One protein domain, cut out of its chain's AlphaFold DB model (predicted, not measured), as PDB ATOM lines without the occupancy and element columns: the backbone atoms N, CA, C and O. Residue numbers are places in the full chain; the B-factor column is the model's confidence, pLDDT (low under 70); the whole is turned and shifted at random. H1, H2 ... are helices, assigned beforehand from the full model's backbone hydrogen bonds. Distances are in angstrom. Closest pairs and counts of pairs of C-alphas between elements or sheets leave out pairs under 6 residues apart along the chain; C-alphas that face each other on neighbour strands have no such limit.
ATOM      1  N   GLU A   3     -21.403 -25.081  -2.607       82.19
ATOM      2  CA  GLU A   3     -19.992 -25.005  -2.974       82.19
ATOM      3  C   GLU A   3     -19.891 -24.649  -4.459       82.19
ATOM      4  O   GLU A   3     -20.603 -25.248  -5.263       82.19
ATOM      5  N   LEU A   4     -19.070 -23.656  -4.806       79.56
ATOM      6  CA  LEU A   4     -18.897 -23.242  -6.203       79.56
ATOM      7  C   LEU A   4     -18.239 -24.338  -7.043       79.56
ATOM      8  O   LEU A   4     -17.429 -25.114  -6.530       79.56
ATOM      9  N   ASP A   5     -18.543 -24.372  -8.337       81.44
ATOM     10  CA  ASP A   5     -17.876 -25.283  -9.265       81.44
ATOM     11  C   ASP A   5     -16.474 -24.786  -9.682       81.44
ATOM     12  O   ASP A   5     -16.034 -23.687  -9.332       81.44
ATOM     13  N   ASP A   6     -15.715 -25.638 -10.378       74.00
ATOM     14  CA  ASP A   6     -14.326 -25.332 -10.742       74.00
ATOM     15  C   ASP A   6     -14.208 -24.154 -11.733       74.00
ATOM     16  O   ASP A   6     -13.219 -23.419 -11.691       74.00
ATOM     17  N   GLU A   7     -15.225 -23.924 -12.570       74.25
ATOM     18  CA  GLU A   7     -15.258 -22.841 -13.561       74.25
ATOM     19  C   GLU A   7     -15.574 -21.483 -12.898       74.25
ATOM     20  O   GLU A   7     -14.937 -20.460 -13.179       74.25
ATOM     21  N   GLU A   8     -16.508 -21.464 -11.947       71.62
ATOM     22  CA  GLU A   8     -16.863 -20.299 -11.133       71.62
ATOM     23  C   GLU A   8     -15.705 -19.860 -10.223       71.62
ATOM     24  O   GLU A   8     -15.435 -18.661 -10.072       71.62
ATOM     25  N   VAL A   9     -14.970 -20.822  -9.651       70.81
ATOM     26  CA  VAL A   9     -13.779 -20.558  -8.827       70.81
ATOM     27  C   VAL A   9     -12.649 -19.948  -9.655       70.81
ATOM     28  O   VAL A   9     -11.984 -19.015  -9.189       70.81
ATOM     29  N   GLU A  10     -12.443 -20.412 -10.891       66.81
ATOM     30  CA  GLU A  10     -11.427 -19.849 -11.783       66.81
ATOM     31  C   GLU A  10     -11.733 -18.383 -12.141       66.81
ATOM     32  O   GLU A  10     -10.836 -17.532 -12.133       66.81
ATOM     33  N   ASN A  11     -13.009 -18.060 -12.371       67.62
ATOM     34  CA  ASN A  11     -13.460 -16.698 -12.662       67.62
ATOM     35  C   ASN A  11     -13.286 -15.736 -11.471       67.62
ATOM     36  O   ASN A  11     -12.918 -14.576 -11.670       67.62
ATOM     37  N   LEU A  12     -13.481 -16.206 -10.232       63.78
ATOM     38  CA  LEU A  12     -13.258 -15.415  -9.009       63.78
ATOM     39  C   LEU A  12     -11.771 -15.184  -8.694       63.78
ATOM     40  O   LEU A  12     -11.421 -14.184  -8.065       63.78
ATOM     41  N   SER A  13     -10.892 -16.080  -9.145       58.81
ATOM     42  CA  SER A  13      -9.442 -16.026  -8.903       58.81
ATOM     43  C   SER A  13      -8.725 -14.906  -9.687       58.81
ATOM     44  O   SER A  13      -7.565 -14.574  -9.423       58.81
ATOM     45  N   ARG A  14      -9.403 -14.258 -10.646       55.31
ATOM     46  CA  ARG A  14      -8.818 -13.219 -11.509       55.31
ATOM     47  C   ARG A  14      -8.943 -11.826 -10.883       55.31
ATOM     48  O   ARG A  14      -9.828 -11.043 -11.221       55.31
ATOM     49  N   CYS A  15      -8.028 -11.471  -9.982       52.59
ATOM     50  CA  CYS A  15      -7.912 -10.088  -9.513       52.59
ATOM     51  C   CYS A  15      -7.267  -9.184 -10.587       52.59
ATOM     52  O   CYS A  15      -6.224  -9.494 -11.155       52.59
ATOM     53  N   LYS A  29      -7.646 -22.733  -1.726       61.25
ATOM     54  CA  LYS A  29      -7.250 -24.118  -1.412       61.25
ATOM     55  C   LYS A  29      -8.457 -25.054  -1.282       61.25
ATOM     56  O   LYS A  29      -8.300 -26.264  -1.389       61.25
ATOM     57  N   TYR A  30      -9.634 -24.478  -1.047       64.69
ATOM     58  CA  TYR A  30     -10.918 -25.155  -0.898       64.69
ATOM     59  C   TYR A  30     -11.978 -24.312  -1.599       64.69
ATOM     60  O   TYR A  30     -11.950 -23.087  -1.460       64.69
ATOM     61  N   LYS A  31     -12.892 -24.945  -2.338       73.62
ATOM     62  CA  LYS A  31     -13.952 -24.230  -3.051       73.62
ATOM     63  C   LYS A  31     -14.788 -23.439  -2.032       73.62
ATOM     64  O   LYS A  31     -15.146 -23.971  -0.977       73.62
ATOM     65  N   PRO A  32     -15.039 -22.144  -2.269       74.81
ATOM     66  CA  PRO A  32     -15.747 -21.320  -1.309       74.81
ATOM     67  C   PRO A  32     -17.235 -21.684  -1.313       74.81
ATOM     68  O   PRO A  32     -17.831 -21.946  -2.357       74.81
ATOM     69  N   TYR A  33     -17.844 -21.654  -0.130       77.88
ATOM     70  CA  TYR A  33     -19.288 -21.790   0.015       77.88
ATOM     71  C   TYR A  33     -19.957 -20.430  -0.164       77.88
ATOM     72  O   TYR A  33     -19.601 -19.459   0.508       77.88
ATOM     73  N   VAL A  34     -20.961 -20.365  -1.032       79.50
ATOM     74  CA  VAL A  34     -21.761 -19.162  -1.278       79.50
ATOM     75  C   VAL A  34     -23.175 -19.310  -0.731       79.50
ATOM     76  O   VAL A  34     -23.753 -20.401  -0.660       79.50
ATOM     77  N   PHE A  35     -23.743 -18.193  -0.276       78.81
ATOM     78  CA  PHE A  35     -25.103 -18.175   0.252       78.81
ATOM     79  C   PHE A  35     -26.112 -18.553  -0.839       78.81
ATOM     80  O   PHE A  35     -26.072 -18.034  -1.947       78.81
ATOM     81  N   THR A  36     -27.044 -19.442  -0.495       79.56
ATOM     82  CA  THR A  36     -28.240 -19.708  -1.306       79.56
ATOM     83  C   THR A  36     -29.200 -18.524  -1.199       79.56
ATOM     84  O   THR A  36     -29.057 -17.708  -0.291       79.56
ATOM     85  N   GLU A  37     -30.221 -18.448  -2.055       75.31
ATOM     86  CA  GLU A  37     -31.244 -17.386  -2.000       75.31
ATOM     87  C   GLU A  37     -31.800 -17.179  -0.581       75.31
ATOM     88  O   GLU A  37     -31.835 -16.062  -0.069       75.31
ATOM     89  N   GLN A  38     -32.116 -18.279   0.109       73.94
ATOM     90  CA  GLN A  38     -32.555 -18.275   1.508       73.94
ATOM     91  C   GLN A  38     -31.503 -17.681   2.461       73.94
ATOM     92  O   GLN A  38     -31.839 -16.912   3.359       73.94
ATOM     93  N   GLY A  39     -30.220 -17.986   2.246       78.12
ATOM     94  CA  GLY A  39     -29.112 -17.417   3.015       78.12
ATOM     95  C   GLY A  39     -28.914 -15.924   2.752       78.12
ATOM     96  O   GLY A  39     -28.657 -15.171   3.687       78.12
ATOM     97  N   VAL A  40     -29.110 -15.469   1.511       75.50
ATOM     98  CA  VAL A  40     -29.090 -14.042   1.153       75.50
ATOM     99  C   VAL A  40     -30.261 -13.306   1.813       75.50
ATOM    100  O   VAL A  40     -30.065 -12.208   2.338       75.50
ATOM    101  N   TYR A  41     -31.448 -13.924   1.881       76.12
ATOM    102  CA  TYR A  41     -32.598 -13.379   2.611       76.12
ATOM    103  C   TYR A  41     -32.330 -13.230   4.114       76.12
ATOM    104  O   TYR A  41     -32.738 -12.236   4.711       76.12
ATOM    105  N   MET A  42     -31.611 -14.173   4.725       73.44
ATOM    106  CA  MET A  42     -31.177 -14.055   6.122       73.44
ATOM    107  C   MET A  42     -30.092 -12.989   6.299       73.44
ATOM    108  O   MET A  42     -30.089 -12.259   7.285       73.44
ATOM    109  N   LEU A  43     -29.176 -12.849   5.339       75.69
ATOM    110  CA  LEU A  43     -28.112 -11.852   5.421       75.69
ATOM    111  C   LEU A  43     -28.666 -10.422   5.309       75.69
ATOM    112  O   LEU A  43     -28.258  -9.539   6.061       75.69
ATOM    113  N   MET A  44     -29.627 -10.184   4.409       75.69
ATOM    114  CA  MET A  44     -30.211  -8.849   4.213       75.69
ATOM    115  C   MET A  44     -31.012  -8.341   5.423       75.69
ATOM    116  O   MET A  44     -31.233  -7.137   5.525       75.69
ATOM    117  N   THR A  45     -31.471  -9.221   6.322       73.56
ATOM    118  CA  THR A  45     -32.167  -8.813   7.556       73.56
ATOM    119  C   THR A  45     -31.192  -8.469   8.680       73.56
ATOM    120  O   THR A  45     -31.518  -7.646   9.534       73.56
ATOM    121  N   VAL A  46     -29.992  -9.054   8.667       80.50
ATOM    122  CA  VAL A  46     -28.934  -8.806   9.660       80.50
ATOM    123  C   VAL A  46     -28.078  -7.589   9.284       80.50
ATOM    124  O   VAL A  46     -27.664  -6.821  10.155       80.50
ATOM    125  N   LEU A  47     -27.813  -7.384   7.991       81.94
ATOM    126  CA  LEU A  47     -26.986  -6.279   7.501       81.94
ATOM    127  C   LEU A  47     -27.714  -4.926   7.576       81.94
ATOM    128  O   LEU A  47     -28.859  -4.785   7.156       81.94
ATOM    129  N   ARG A  48     -27.007  -3.887   8.044       78.25
ATOM    130  CA  ARG A  48     -27.528  -2.509   8.185       78.25
ATOM    131  C   ARG A  48     -27.187  -1.573   7.016       78.25
ATOM    132  O   ARG A  48     -27.282  -0.358   7.160       78.25
ATOM    133  N   SER A  49     -26.761  -2.107   5.872       86.88
ATOM    134  CA  SER A  49     -26.436  -1.283   4.702       86.88
ATOM    135  C   SER A  49     -27.703  -0.740   4.031       86.88
ATOM    136  O   SER A  49     -28.752  -1.386   4.041       86.88
ATOM    137  N   GLU A  50     -27.614   0.434   3.401       84.88
ATOM    138  CA  GLU A  50     -28.761   1.050   2.711       84.88
ATOM    139  C   GLU A  50     -29.352   0.133   1.627       84.88
ATOM    140  O   GLU A  50     -30.573   0.048   1.468       84.88
ATOM    141  N   LEU A  51     -28.492  -0.619   0.928       83.44
ATOM    142  CA  LEU A  51     -28.902  -1.599  -0.075       83.44
ATOM    143  C   LEU A  51     -29.674  -2.770   0.552       83.44
ATOM    144  O   LEU A  51     -30.740  -3.123   0.047       83.44
ATOM    145  N   ALA A  52     -29.186  -3.339   1.660       80.94
ATOM    146  CA  ALA A  52     -29.858  -4.438   2.357       80.94
ATOM    147  C   ALA A  52     -31.236  -4.012   2.893       80.94
ATOM    148  O   ALA A  52     -32.228  -4.712   2.685       80.94
ATOM    149  N   ILE A  53     -31.331  -2.810   3.472       82.44
ATOM    150  CA  ILE A  53     -32.594  -2.243   3.970       82.44
ATOM    151  C   ILE A  53     -33.600  -2.046   2.824       82.44
ATOM    152  O   ILE A  53     -34.788  -2.362   2.967       82.44
ATOM    153  N   LYS A  54     -33.145  -1.546   1.666       87.94
ATOM    154  CA  LYS A  54     -33.988  -1.366   0.476       87.94
ATOM    155  C   LYS A  54     -34.520  -2.703  -0.048       87.94
ATOM    156  O   LYS A  54     -35.717  -2.800  -0.327       87.94
ATOM    157  N   GLN A  55     -33.660  -3.717  -0.146       83.31
ATOM    158  CA  GLN A  55     -34.035  -5.049  -0.628       83.31
ATOM    159  C   GLN A  55     -34.990  -5.762   0.338       83.31
ATOM    160  O   GLN A  55     -36.015  -6.280  -0.095       83.31
ATOM    161  N   SER A  56     -34.741  -5.686   1.649       82.62
ATOM    162  CA  SER A  56     -35.633  -6.248   2.672       82.62
ATOM    163  C   SER A  56     -37.051  -5.661   2.586       82.62
ATOM    164  O   SER A  56     -38.044  -6.395   2.570       82.62
ATOM    165  N   ARG A  57     -37.171  -4.333   2.421       84.31
ATOM    166  CA  ARG A  57     -38.474  -3.674   2.211       84.31
ATOM    167  C   ARG A  57     -39.142  -4.092   0.902       84.31
ATOM    168  O   ARG A  57     -40.367  -4.218   0.872       84.31
ATOM    169  N   ALA A  58     -38.378  -4.257  -0.176       86.44
ATOM    170  CA  ALA A  58     -38.908  -4.714  -1.457       86.44
ATOM    171  C   ALA A  58     -39.471  -6.138  -1.339       86.44
ATOM    172  O   ALA A  58     -40.613  -6.365  -1.735       86.44
ATOM    173  N   LEU A  59     -38.731  -7.047  -0.697       84.31
ATOM    174  CA  LEU A  59     -39.174  -8.417  -0.459       84.31
ATOM    175  C   LEU A  59     -40.473  -8.450   0.359       84.31
ATOM    176  O   LEU A  59     -41.443  -9.088  -0.047       84.31
ATOM    177  N   GLY A  60     -40.544  -7.685   1.455       81.25
ATOM    178  CA  GLY A  60     -41.764  -7.581   2.264       81.25
ATOM    179  C   GLY A  60     -42.982  -7.075   1.473       81.25
ATOM    180  O   GLY A  60     -44.090  -7.584   1.643       81.25
ATOM    181  N   LYS A  61     -42.791  -6.114   0.556       88.00
ATOM    182  CA  LYS A  61     -43.865  -5.637  -0.339       88.00
ATOM    183  C   LYS A  61     -44.318  -6.714  -1.324       88.00
ATOM    184  O   LYS A  61     -45.516  -6.816  -1.581       88.00
ATOM    185  N   THR A  62     -43.393  -7.503  -1.863       84.94
ATOM    186  CA  THR A  62     -43.706  -8.607  -2.780       84.94
ATOM    187  C   THR A  62     -44.519  -9.690  -2.080       84.94
ATOM    188  O   THR A  62     -45.568 -10.074  -2.590       84.94
ATOM    189  N   PHE A  63     -44.125 -10.098  -0.870       82.50
ATOM    190  CA  PHE A  63     -44.895 -11.064  -0.079       82.50
ATOM    191  C   PHE A  63     -46.302 -10.566   0.252       82.50
ATOM    192  O   PHE A  63     -47.263 -11.327   0.148       82.50
ATOM    193  N   LYS A  64     -46.452  -9.279   0.593       86.06
ATOM    194  CA  LYS A  64     -47.776  -8.685   0.805       86.06
ATOM    195  C   LYS A  64     -48.640  -8.777  -0.459       86.06
ATOM    196  O   LYS A  64     -49.764  -9.253  -0.370       86.06
ATOM    197  N   LYS A  65     -48.100  -8.399  -1.624       86.00
ATOM    198  CA  LYS A  65     -48.811  -8.495  -2.911       86.00
ATOM    199  C   LYS A  65     -49.198  -9.929  -3.264       86.00
ATOM    200  O   LYS A  65     -50.316 -10.148  -3.702       86.00
ATOM    201  N   MET A  66     -48.304 -10.896  -3.054       77.00
ATOM    202  CA  MET A  66     -48.601 -12.316  -3.280       77.00
ATOM    203  C   MET A  66     -49.736 -12.797  -2.373       77.00
ATOM    204  O   MET A  66     -50.674 -13.430  -2.844       77.00
ATOM    205  N   LYS A  67     -49.694 -12.446  -1.081       80.62
ATOM    206  CA  LYS A  67     -50.764 -12.768  -0.129       80.62
ATOM    207  C   LYS A  67     -52.099 -12.150  -0.550       80.62
ATOM    208  O   LYS A  67     -53.120 -12.823  -0.490       80.62
ATOM    209  N   ASP A  68     -52.095 -10.876  -0.929       83.38
ATOM    210  CA  ASP A  68     -53.303 -10.157  -1.339       83.38
ATOM    211  C   ASP A  68     -53.872 -10.756  -2.642       83.38
ATOM    212  O   ASP A  68     -55.058 -11.056  -2.695       83.38
ATOM    213  N   TYR A  69     -53.020 -11.098  -3.616       79.50
ATOM    214  CA  TYR A  69     -53.414 -11.786  -4.853       79.50
ATOM    215  C   TYR A  69     -54.068 -13.155  -4.601       79.50
ATOM    216  O   TYR A  69     -55.087 -13.483  -5.206       79.50
ATOM    217  N   ILE A  70     -53.510 -13.955  -3.687       73.81
ATOM    218  CA  ILE A  70     -54.076 -15.261  -3.308       73.81
ATOM    219  C   ILE A  70     -55.438 -15.093  -2.620       73.81
ATOM    220  O   ILE A  70     -56.345 -15.893  -2.840       73.81
ATOM    221  N   LEU A  71     -55.597 -14.062  -1.784       75.38
ATOM    222  CA  LEU A  71     -56.861 -13.782  -1.097       75.38
ATOM    223  C   LEU A  71     -57.940 -13.249  -2.044       75.38
ATOM    224  O   LEU A  71     -59.101 -13.611  -1.881       75.38
ATOM    225  N   GLU A  72     -57.570 -12.426  -3.023       76.25
ATOM    226  CA  GLU A  72     -58.493 -11.884  -4.028       76.25
ATOM    227  C   GLU A  72     -58.992 -12.958  -5.010       76.25
ATOM    228  O   GLU A  72     -60.124 -12.879  -5.473       76.25
ATOM    229  N   ASN A  73     -58.194 -13.998  -5.285       70.62
ATOM    230  CA  ASN A  73     -58.534 -15.076  -6.228       70.62
ATOM    231  C   ASN A  73     -58.954 -16.393  -5.543       70.62
ATOM    232  O   ASN A  73     -58.942 -17.461  -6.159       70.62
ATOM    233  N   ARG A  74     -59.323 -16.337  -4.257       62.53
ATOM    234  CA  ARG A  74     -59.557 -17.516  -3.405       62.53
ATOM    235  C   ARG A  74     -60.707 -18.417  -3.879       62.53
ATOM    236  O   ARG A  74     -60.641 -19.626  -3.677       62.53
TER     237      ARG A  74
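Overview. This is residues 3 to 15 and 29 to 74 of the 287 residues of the protein "ORF6N domain" of Roseburia intestinalis M50/1 (UniProt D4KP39). Two helices, the long H3 and the shorter H2, meet near their ends as a V, and residues 60 to 74, of which 60 to 72 belong to H3, stick out as a long arm. From the other end of H2, the unnamed residues 29 to 36 run away from the V toward the small helix H1, which is apart from both helices. The printed part has 59 residues with three named helices, in the order H1, H2, H3, and no named strand; the class is all helix. It is extended, with a radius of gyration of the C-alphas of 17.1 A, and elongated, spanning 52 by 28 by 16 A.

Arrangement. H3, residues 50 to 72, touches H2, residues 37 to 46, with its residues 52 to 56 alone. Their closest C-alphas, those of Met 44 and Ala 52, are 4.8 A apart. The two helices run opposite ways at a steep tilt of 60 degrees, and a tight link of 3 residues joins them. H1, residues 6 to 12, touches no helix. Every O i to N i+4 pair is within hydrogen-bond range in H1 and H3; in H2 it is 5 of 6.

Along the chain. H3 is 33.1 A long, from C-alpha 50 at (-28.761, 1.050, 2.711) to C-alpha 72 at (-58.493, -11.884, -4.028). H2 is 14.7 A long, and H1, which begins with C-alpha 6 at (-14.326, -25.332, -10.742), is 10.1 A long.

Size, cuts and confidence. The C-alphas farthest apart, those of Lys 29 and Arg 74, are 52.8 A apart. Residues 16 to 28 are not printed, in the link across the cut from H1 to H2; C-alphas 15 and 29 are 16.2 A apart. Residues 10 to 15, of which 10 to 12 belong to H1, stand free. The mean pLDDT of the printed part is 76.6, with residues 10 to 15, 29 to 30 and 74 under 70.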